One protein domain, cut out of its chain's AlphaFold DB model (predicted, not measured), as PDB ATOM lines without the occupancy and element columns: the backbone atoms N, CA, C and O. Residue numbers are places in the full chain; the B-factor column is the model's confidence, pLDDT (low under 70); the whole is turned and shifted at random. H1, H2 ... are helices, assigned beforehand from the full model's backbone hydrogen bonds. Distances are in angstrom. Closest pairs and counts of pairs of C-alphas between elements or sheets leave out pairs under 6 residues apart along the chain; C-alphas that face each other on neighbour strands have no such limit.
ATOM      1  N   ASP A 230     321.178 490.146 502.526       44.78
ATOM      2  CA  ASP A 230     322.002 490.372 503.719       44.78
ATOM      3  C   ASP A 230     321.207 490.235 505.029       44.78
ATOM      4  O   ASP A 230     321.741 489.786 506.042       44.78
ATOM      5  N   VAL A 231     319.899 490.520 505.012       42.97
ATOM      6  CA  VAL A 231     319.032 490.389 506.197       42.97
ATOM      7  C   VAL A 231     318.577 488.942 506.410       42.97
ATOM      8  O   VAL A 231     318.225 488.548 507.521       42.97
ATOM      9  N   LYS A 232     318.608 488.117 505.358       37.50
ATOM     10  CA  LYS A 232     318.224 486.702 505.427       37.50
ATOM     11  C   LYS A 232     319.248 485.870 506.201       37.50
ATOM     12  O   LYS A 232     318.855 484.958 506.914       37.50
ATOM     13  N   LYS A 233     320.533 486.239 506.131       46.22
ATOM     14  CA  LYS A 233     321.614 485.597 506.899       46.22
ATOM     15  C   LYS A 233     321.573 485.890 508.402       46.22
ATOM     16  O   LYS A 233     322.056 485.076 509.170       46.22
ATOM     17  N   MET A 234     320.984 487.009 508.830       46.97
ATOM     18  CA  MET A 234     320.870 487.362 510.257       46.97
ATOM     19  C   MET A 234     319.697 486.668 510.977       46.97
ATOM     20  O   MET A 234     319.568 486.772 512.193       46.97
ATOM     21  N   LEU A 235     318.800 485.992 510.247       44.50
ATOM     22  CA  LEU A 235     317.570 485.422 510.807       44.50
ATOM     23  C   LEU A 235     317.734 484.010 511.388       44.50
ATOM     24  O   LEU A 235     316.940 483.650 512.261       44.50
ATOM     25  N   ASP A 236     318.754 483.260 510.971       48.50
ATOM     26  CA  ASP A 236     318.885 481.826 511.271       48.50
ATOM     27  C   ASP A 236     319.456 481.504 512.676       48.50
ATOM     28  O   ASP A 236     319.505 480.332 513.035       48.50
ATOM     29  N   GLU A 237     319.841 482.490 513.505       49.38
ATOM     30  CA  GLU A 237     320.647 482.219 514.724       49.38
ATOM     31  C   GLU A 237     320.050 482.605 516.096       49.38
ATOM     32  O   GLU A 237     320.725 482.444 517.105       49.38
ATOM     33  N   GLU A 238     318.785 483.023 516.218       50.47
ATOM     34  CA  GLU A 238     318.209 483.297 517.558       50.47
ATOM     35  C   GLU A 238     316.772 482.789 517.690       50.47
ATOM     36  O   GLU A 238     315.827 483.447 517.237       50.47
ATOM     37  N   ASP A 239     316.632 481.622 518.320       48.06
ATOM     38  CA  ASP A 239     315.379 481.069 518.835       48.06
ATOM     39  C   ASP A 239     315.081 481.688 520.207       48.06
ATOM     40  O   ASP A 239     315.553 481.232 521.247       48.06
ATOM     41  N   GLY A 240     314.288 482.758 520.207       49.97
ATOM     42  CA  GLY A 240     313.716 483.356 521.408       49.97
ATOM     43  C   GLY A 240     312.201 483.447 521.279       49.97
ATOM     44  O   GLY A 240     311.687 483.727 520.195       49.97
ATOM     45  N   VAL A 241     311.484 483.205 522.382       49.38
ATOM     46  CA  VAL A 241     310.029 483.392 522.468       49.38
ATOM     47  C   VAL A 241     309.699 484.822 522.045       49.38
ATOM     48  O   VAL A 241     310.233 485.789 522.581       49.38
ATOM     49  N   ILE A 242     308.854 484.936 521.028       55.66
ATOM     50  CA  ILE A 242     308.521 486.208 520.403       55.66
ATOM     51  C   ILE A 242     307.357 486.832 521.177       55.66
ATOM     52  O   ILE A 242     306.218 486.385 521.049       55.66
ATOM     53  N   GLU A 243     307.641 487.857 521.976       60.84
ATOM     54  CA  GLU A 243     306.632 488.618 522.717       60.84
ATOM     55  C   GLU A 243     306.085 489.804 521.895       60.84
ATOM     56  O   GLU A 243     306.806 490.447 521.124       60.84
ATOM     57  N   GLY A 244     304.790 490.097 522.070       67.75
ATOM     58  CA  GLY A 244     304.112 491.276 521.517       67.75
ATOM     59  C   GLY A 244     303.373 491.077 520.186       67.75
ATOM     60  O   GLY A 244     303.532 490.090 519.465       67.75
ATOM     61  N   ASN A 245     302.561 492.070 519.828       84.31
ATOM     62  CA  ASN A 245     301.669 492.045 518.666       84.31
ATOM     63  C   ASN A 245     302.373 492.369 517.343       84.31
ATOM     64  O   ASN A 245     301.731 492.340 516.296       84.31
ATOM     65  N   TRP A 246     303.677 492.668 517.351       83.44
ATOM     66  CA  TRP A 246     304.439 493.164 516.194       83.44
ATOM     67  C   TRP A 246     304.414 492.249 514.960       83.44
ATOM     68  O   TRP A 246     304.532 492.732 513.828       83.44
ATOM     69  N   TRP A 247     304.183 490.955 515.160       78.94
ATOM     70  CA  TRP A 247     304.207 489.920 514.122       78.94
ATOM     71  C   TRP A 247     302.829 489.608 513.536       78.94
ATOM     72  O   TRP A 247     302.733 489.219 512.373       78.94
ATOM     73  N   ASP A 248     301.760 489.846 514.298       77.06
ATOM     74  CA  ASP A 248     300.389 489.649 513.839       77.06
ATOM     75  C   ASP A 248     299.839 490.940 513.229       77.06
ATOM     76  O   ASP A 248     299.406 491.848 513.937       77.06
ATOM     77  N   MET A 249     299.829 491.015 511.897       71.69
ATOM     78  CA  MET A 249     299.319 492.168 511.142       71.69
ATOM     79  C   MET A 249     297.826 492.456 511.372       71.69
ATOM     80  O   MET A 249     297.364 493.535 511.000       71.69
ATOM     81  N   SER A 250     297.077 491.513 511.950       68.88
ATOM     82  CA  SER A 250     295.661 491.671 512.292       68.88
ATOM     83  C   SER A 250     295.429 492.168 513.723       68.88
ATOM     84  O   SER A 250     294.376 492.746 513.998       68.88
ATOM     85  N   ALA A 251     296.415 492.015 514.612       77.31
ATOM     86  CA  ALA A 251     296.356 492.525 515.973       77.31
ATOM     87  C   ALA A 251     296.492 494.057 516.014       77.31
ATOM     88  O   ALA A 251     297.202 494.673 515.213       77.31
ATOM     89  N   ASN A 252     295.831 494.696 516.978       85.00
ATOM     90  CA  ASN A 252     296.041 496.119 517.236       85.00
ATOM     91  C   ASN A 252     297.316 496.304 518.059       85.00
ATOM     92  O   ASN A 252     297.531 495.575 519.021       85.00
ATOM     93  N   LEU A 253     298.131 497.296 517.694       89.06
ATOM     94  CA  LEU A 253     299.270 497.689 518.520       89.06
ATOM     95  C   LEU A 253     298.768 498.445 519.753       89.06
ATOM     96  O   LEU A 253     297.944 499.356 519.637       89.06
ATOM     97  N   THR A 254     299.276 498.051 520.909       91.38
ATOM     98  CA  THR A 254     298.996 498.621 522.228       91.38
ATOM     99  C   THR A 254     300.186 499.440 522.714       91.38
ATOM    100  O   THR A 254     301.256 499.372 522.118       91.38
ATOM    101  N   LEU A 255     300.016 500.216 523.786       89.44
ATOM    102  CA  LEU A 255     301.110 500.995 524.372       89.44
ATOM    103  C   LEU A 255     302.275 500.094 524.820       89.44
ATOM    104  O   LEU A 255     303.419 500.389 524.485       89.44
ATOM    105  N   ASP A 256     301.963 498.944 525.422       86.88
ATOM    106  CA  ASP A 256     302.935 497.934 525.862       86.88
ATOM    107  C   ASP A 256     303.812 497.425 524.705       86.88
ATOM    108  O   ASP A 256     305.006 497.181 524.873       86.88
ATOM    109  N   ASP A 257     303.250 497.314 523.495       90.56
ATOM    110  CA  ASP A 257     304.020 496.935 522.309       90.56
ATOM    111  C   ASP A 257     305.097 497.987 521.988       90.56
ATOM    112  O   ASP A 257     306.222 497.633 521.620       90.56
ATOM    113  N   PHE A 258     304.775 499.279 522.131       92.50
ATOM    114  CA  PHE A 258     305.720 500.379 521.917       92.50
ATOM    115  C   PHE A 258     306.742 500.492 523.051       92.50
ATOM    116  O   PHE A 258     307.909 500.765 522.760       92.50
ATOM    117  N   ASP A 259     306.347 500.230 524.297       87.44
ATOM    118  CA  ASP A 259     307.269 500.148 525.434       87.44
ATOM    119  C   ASP A 259     308.293 499.027 525.212       87.44
ATOM    120  O   ASP A 259     309.503 499.261 525.293       87.44
ATOM    121  N   LEU A 260     307.831 497.837 524.812       87.00
ATOM    122  CA  LEU A 260     308.690 496.709 524.447       87.00
ATOM    123  C   LEU A 260     309.630 497.065 523.288       87.00
ATOM    124  O   LEU A 260     310.826 496.802 523.359       87.00
ATOM    125  N   TYR A 261     309.124 497.707 522.233       91.88
ATOM    126  CA  TYR A 261     309.941 498.143 521.097       91.88
ATOM    127  C   TYR A 261     311.075 499.099 521.508       91.88
ATOM    128  O   TYR A 261     312.206 498.967 521.033       91.88
ATOM    129  N   LEU A 262     310.784 500.059 522.387       89.88
ATOM    130  CA  LEU A 262     311.760 501.055 522.829       89.88
ATOM    131  C   LEU A 262     312.783 500.489 523.820       89.88
ATOM    132  O   LEU A 262     313.907 500.992 523.871       89.88
ATOM    133  N   THR A 263     312.415 499.468 524.595       84.62
ATOM    134  CA  THR A 263     313.239 498.927 525.689       84.62
ATOM    135  C   THR A 263     313.949 497.618 525.360       84.62
ATOM    136  O   THR A 263     314.916 497.282 526.036       84.62
ATOM    137  N   THR A 264     313.515 496.883 524.334       84.75
ATOM    138  CA  THR A 264     314.119 495.593 523.986       84.75
ATOM    139  C   THR A 264     315.500 495.747 523.345       84.75
ATOM    140  O   THR A 264     315.733 496.647 522.533       84.75
ATOM    141  N   ASP A 265     316.394 494.799 523.619       80.38
ATOM    142  CA  ASP A 265     317.651 494.618 522.879       80.38
ATOM    143  C   ASP A 265     317.498 493.651 521.693       80.38
ATOM    144  O   ASP A 265     318.418 493.478 520.896       80.38
ATOM    145  N   ASN A 266     316.312 493.052 521.524       76.25
ATOM    146  CA  ASN A 266     316.041 492.120 520.441       76.25
ATOM    147  C   ASN A 266     315.996 492.854 519.088       76.25
ATOM    148  O   ASN A 266     315.020 493.530 518.738       76.25
ATOM    149  N   ILE A 267     317.057 492.672 518.300       76.88
ATOM    150  CA  ILE A 267     317.217 493.286 516.978       76.88
ATOM    151  C   ILE A 267     316.088 492.844 516.033       76.88
ATOM    152  O   ILE A 267     315.546 493.673 515.298       76.88
ATOM    153  N   LYS A 268     315.665 491.569 516.085       73.94
ATOM    154  CA  LYS A 268     314.577 491.039 515.240       73.94
ATOM    155  C   LYS A 268     313.258 491.762 515.514       73.94
ATOM    156  O   LYS A 268     312.573 492.157 514.568       73.94
ATOM    157  N   LEU A 269     312.922 491.976 516.789       81.56
ATOM    158  CA  LEU A 269     311.717 492.705 517.187       81.56
ATOM    159  C   LEU A 269     311.790 494.163 516.735       81.56
ATOM    160  O   LEU A 269     310.839 494.639 516.117       81.56
ATOM    161  N   LYS A 270     312.917 494.850 516.968       84.00
ATOM    162  CA  LYS A 270     313.102 496.248 516.540       84.00
ATOM    163  C   LYS A 270     312.913 496.413 515.038       84.00
ATOM    164  O   LYS A 270     312.103 497.233 514.610       84.00
ATOM    165  N   MET A 271     313.560 495.570 514.236       77.94
ATOM    166  CA  MET A 271     313.416 495.612 512.780       77.94
ATOM    167  C   MET A 271     311.976 495.339 512.328       77.94
ATOM    168  O   MET A 271     311.482 495.970 511.390       77.94
ATOM    169  N   GLN A 272     311.285 494.387 512.959       82.69
ATOM    170  CA  GLN A 272     309.893 494.083 512.631       82.69
ATOM    171  C   GLN A 272     308.948 495.226 513.027       82.69
ATOM    172  O   GLN A 272     308.061 495.602 512.252       82.69
ATOM    173  N   ALA A 273     309.166 495.818 514.198       87.69
ATOM    174  CA  ALA A 273     308.413 496.959 514.684       87.69
ATOM    175  C   ALA A 273     308.590 498.181 513.778       87.69
ATOM    176  O   ALA A 273     307.597 498.762 513.339       87.69
ATOM    177  N   GLU A 274     309.822 498.506 513.376       88.31
ATOM    178  CA  GLU A 274     310.120 499.582 512.421       88.31
ATOM    179  C   GLU A 274     309.401 499.389 511.081       88.31
ATOM    180  O   GLU A 274     308.812 500.331 510.535       88.31
ATOM    181  N   LYS A 275     309.391 498.158 510.551       78.56
ATOM    182  CA  LYS A 275     308.670 497.829 509.310       78.56
ATOM    183  C   LYS A 275     307.179 498.105 509.444       78.56
ATOM    184  O   LYS A 275     306.574 498.700 508.545       78.56
ATOM    185  N   ARG A 276     306.579 497.676 510.553       86.75
ATOM    186  CA  ARG A 276     305.149 497.848 510.806       86.75
ATOM    187  C   ARG A 276     304.787 499.307 511.052       86.75
ATOM    188  O   ARG A 276     303.829 499.789 510.452       86.75
ATOM    189  N   ILE A 277     305.594 500.022 511.833       90.62
ATOM    190  CA  ILE A 277     305.497 501.470 512.031       90.62
ATOM    191  C   ILE A 277     305.496 502.176 510.674       90.62
ATOM    192  O   ILE A 277     304.553 502.897 510.352       90.62
ATOM    193  N   LYS A 278     306.489 501.900 509.820       86.50
ATOM    194  CA  LYS A 278     306.588 502.500 508.482       86.50
ATOM    195  C   LYS A 278     305.377 502.183 507.608       86.50
ATOM    196  O   LYS A 278     305.011 502.996 506.766       86.50
ATOM    197  N   MET A 279     304.766 501.010 507.768       80.00
ATOM    198  CA  MET A 279     303.561 500.640 507.029       80.00
ATOM    199  C   MET A 279     302.334 501.425 507.501       80.00
ATOM    200  O   MET A 279     301.615 501.968 506.661       80.00
ATOM    201  N   ILE A 280     302.115 501.511 508.814       83.69
ATOM    202  CA  ILE A 280     300.984 502.229 509.418       83.69
ATOM    203  C   ILE A 280     301.089 503.732 509.114       83.69
ATOM    204  O   ILE A 280     300.110 504.349 508.683       83.69
ATOM    205  N   SER A 281     302.297 504.293 509.206       88.19
ATOM    206  CA  SER A 281     302.586 505.707 508.934       88.19
ATOM    207  C   SER A 281     302.433 506.130 507.469       88.19
ATOM    208  O   SER A 281     302.591 507.304 507.163       88.19
ATOM    209  N   LYS A 282     302.101 505.227 506.532       86.94
ATOM    210  CA  LYS A 282     301.790 505.620 505.140       86.94
ATOM    211  C   LYS A 282     300.478 506.391 505.007       86.94
ATOM    212  O   LYS A 282     300.230 506.983 503.961       86.94
ATOM    213  N   SER A 283     299.616 506.325 506.018       83.25
ATOM    214  CA  SER A 283     298.382 507.104 506.082       83.25
ATOM    215  C   SER A 283     298.521 508.210 507.121       83.25
ATOM    216  O   SER A 283     299.096 507.971 508.175       83.25
ATOM    217  N   GLU A 284     297.936 509.379 506.871       82.31
ATOM    218  CA  GLU A 284     297.981 510.525 507.796       82.31
ATOM    219  C   GLU A 284     297.453 510.166 509.199       82.31
ATOM    220  O   GLU A 284     298.062 510.484 510.221       82.31
ATOM    221  N   LYS A 285     296.356 509.396 509.260       84.88
ATOM    222  CA  LYS A 285     295.803 508.883 510.525       84.88
ATOM    223  C   LYS A 285     296.740 507.900 511.221       84.88
ATOM    224  O   LYS A 285     296.874 507.946 512.439       84.88
ATOM    225  N   GLY A 286     297.364 507.003 510.460       84.38
ATOM    226  CA  GLY A 286     298.318 506.042 511.003       84.38
ATOM    227  C   GLY A 286     299.593 506.717 511.500       84.38
ATOM    228  O   GLY A 286     300.084 506.365 512.563       84.38
ATOM    229  N   GLU A 287     300.083 507.739 510.799       88.00
ATOM    230  CA  GLU A 287     301.231 508.531 511.240       88.00
ATOM    231  C   GLU A 287     300.935 509.249 512.563       88.00
ATOM    232  O   GLU A 287     301.737 509.186 513.495       88.00
ATOM    233  N   SER A 288     299.757 509.872 512.678       87.50
ATOM    234  CA  SER A 288     299.301 510.498 513.923       87.50
ATOM    235  C   SER A 288     299.195 509.487 515.073       87.50
ATOM    236  O   SER A 288     299.678 509.765 516.172       87.50
ATOM    237  N   PHE A 289     298.650 508.294 514.810       92.75
ATOM    238  CA  PHE A 289     298.572 507.204 515.786       92.75
ATOM    239  C   PHE A 289     299.959 506.761 516.275       92.75
ATOM    240  O   PHE A 289     300.202 506.755 517.481       92.75
ATOM    241  N   ILE A 290     300.886 506.450 515.359       94.56
ATOM    242  CA  ILE A 290     302.255 506.041 515.707       94.56
ATOM    243  C   ILE A 290     302.951 507.129 516.527       94.56
ATOM    244  O   ILE A 290     303.583 506.830 517.538       94.56
ATOM    245  N   ARG A 291     302.837 508.394 516.105       92.56
ATOM    246  CA  ARG A 291     303.466 509.525 516.794       92.56
ATOM    247  C   ARG A 291     302.945 509.670 518.226       92.56
ATOM    248  O   ARG A 291     303.746 509.862 519.133       92.56
ATOM    249  N   SER A 292     301.630 509.541 518.422       93.69
ATOM    250  CA  SER A 292     301.008 509.583 519.751       93.69
ATOM    251  C   SER A 292     301.481 508.434 520.643       93.69
ATOM    252  O   SER A 292     301.826 508.670 521.795       93.69
ATOM    253  N   MET A 293     301.525 507.207 520.117       94.44
ATOM    254  CA  MET A 293     301.925 506.025 520.888       94.44
ATOM    255  C   MET A 293     303.405 506.062 521.282       94.44
ATOM    256  O   MET A 293     303.736 505.824 522.436       94.44
ATOM    257  N   LEU A 294     304.300 506.445 520.362       93.00
ATOM    258  CA  LEU A 294     305.728 506.602 520.667       93.00
ATOM    259  C   LEU A 294     305.997 507.712 521.690       93.00
ATOM    260  O   LEU A 294     306.931 507.588 522.477       93.00
ATOM    261  N   ALA A 295     305.222 508.800 521.666       92.06
ATOM    262  CA  ALA A 295     305.350 509.868 522.652       92.06
ATOM    263  C   ALA A 295     304.935 509.386 524.051       92.06
ATOM    264  O   ALA A 295     305.695 509.566 524.998       92.06
ATOM    265  N   GLN A 296     303.784 508.712 524.156       88.56
ATOM    266  CA  GLN A 296     303.292 508.156 525.422       88.56
ATOM    267  C   GLN A 296     304.236 507.088 525.988       88.56
ATOM    268  O   GLN A 296     304.546 507.116 527.173       88.56
ATOM    269  N   ALA A 297     304.757 506.196 525.140       91.75
ATOM    270  CA  ALA A 297     305.689 505.150 525.556       91.75
ATOM    271  C   ALA A 297     307.004 505.737 526.107       91.75
ATOM    272  O   ALA A 297     307.497 505.347 527.164       91.75
ATOM    273  N   LYS A 298     307.558 506.760 525.438       90.69
ATOM    274  CA  LYS A 298     308.743 507.475 525.944       90.69
ATOM    275  C   LYS A 298     308.487 508.135 527.296       90.69
ATOM    276  O   LYS A 298     309.329 508.021 528.183       90.69
ATOM    277  N   GLU A 299     307.341 508.793 527.455       91.50
ATOM    278  CA  GLU A 299     306.957 509.429 528.717       91.50
ATOM    279  C   GLU A 299     306.818 508.400 529.851       91.50
ATOM    280  O   GLU A 299     307.327 508.633 530.950       91.50
ATOM    281  N   ASN A 300     306.213 507.239 529.576       87.69
ATOM    282  CA  ASN A 300     306.115 506.132 530.530       87.69
ATOM    283  C   ASN A 300     307.493 505.615 530.954       87.69
ATOM    284  O   ASN A 300     307.769 505.523 532.150       87.69
ATOM    285  N   ILE A 301     308.387 505.346 529.998       85.00
ATOM    286  CA  ILE A 301     309.750 504.869 530.283       85.00
ATOM    287  C   ILE A 301     310.532 505.894 531.118       85.00
ATOM    288  O   ILE A 301     311.244 505.526 532.054       85.00
ATOM    289  N   GLU A 302     310.416 507.187 530.809       85.25
ATOM    290  CA  GLU A 302     311.058 508.247 531.592       85.25
ATOM    291  C   GLU A 302     310.462 508.379 532.995       85.25
ATOM    292  O   GLU A 302     311.192 508.607 533.962       85.25
ATOM    293  N   LYS A 303     309.143 508.229 533.135       84.81
ATOM    294  CA  LYS A 303     308.478 508.220 534.438       84.81
ATOM    295  C   LYS A 303     308.944 507.036 535.286       84.81
ATOM    296  O   LYS A 303     309.354 507.254 536.420       84.81
ATOM    297  N   GLU A 304     308.990 505.827 534.731       79.75
ATOM    298  CA  GLU A 304     309.502 504.654 535.447       79.75
ATOM    299  C   GLU A 304     310.975 504.794 535.839       79.75
ATOM    300  O   GLU A 304     311.371 504.355 536.920       79.75
ATOM    301  N   LYS A 305     311.809 505.392 534.978       80.88
ATOM    302  CA  LYS A 305     313.208 505.684 535.317       80.88
ATOM    303  C   LYS A 305     313.295 506.643 536.498       80.88
ATOM    304  O   LYS A 305     313.992 506.321 537.456       80.88
ATOM    305  N   ARG A 306     312.533 507.743 536.474       77.62
ATOM    306  CA  ARG A 306     312.450 508.698 537.589       77.62
ATOM    307  C   ARG A 306     311.965 508.031 538.871       77.62
ATOM    308  O   ARG A 306     312.566 508.232 539.917       77.62
ATOM    309  N   GLU A 307     310.939 507.188 538.800       75.00
ATOM    310  CA  GLU A 307     310.429 506.452 539.961       75.00
ATOM    311  C   GLU A 307     311.449 505.439 540.496       75.00
ATOM    312  O   GLU A 307     311.630 505.333 541.705       75.00
ATOM    313  N   LYS A 308     312.172 504.721 539.628       72.69
ATOM    314  CA  LYS A 308     313.248 503.802 540.040       72.69
ATOM    315  C   LYS A 308     314.431 504.550 540.649       72.69
ATOM    316  O   LYS A 308     315.004 504.069 541.625       72.69
TER     317      LYS A 308
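Overview. This is residues 230 to 308 of the 431 residues of an uncharacterized protein of Terrilactibacillus tamarindi (UniProt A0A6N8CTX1). H2 and the longer H3 make a V, meeting near residues 280 and 286, and short H1 packs between them in its opening. Residues 230 to 254, with no named element, wind past H2 to reach H1, and residues 302 to 308 of H3 stick out. The printed part has 79 residues with three named helices, in the order H1, H2, H3 along the chain, which hold 48 of them, and no named strand; the class is all helix, and the whole is only just compact, close to loose, with a radius of gyration of the C-alphas of 13.7 A and spans of 37 by 36 by 21 A.

Along the chain. H1 is residues 255 to 263, 12.4 A long, from C-alpha 255 at (301.110, 500.995, 524.372). H2 is residues 267 to 280, 20.0 A. H3 is residues 284 to 308, 36.3 A, ending at (313.248, 503.802, 540.040).

Arrangement. H1 touches residues 293 to 301 of H3 at a steep tilt of 66 degrees; the closest C-alphas, Asp 259 and Ala 297, are 5.2 A apart. H1 and H2 only just touch, with 3 pairs of C-alphas within 8 A, the closest Tyr 261 and Lys 270 at 5.9 A. H2 and H3 form a hairpin at 39 degrees, opposite ways; the closest C-alphas, Ile 280 and Gly 286, are 4.9 A apart. In H1, H2 and H3 every O i to N i+4 pair is within hydrogen-bond range.

Size, cuts and confidence. The C-alphas farthest apart, Asp 230 and Glu 307, are 41.3 A apart. The printed part has no cut, and both links between helices are tight. Residues 230 to 244 and residue 250 have pLDDT under 70.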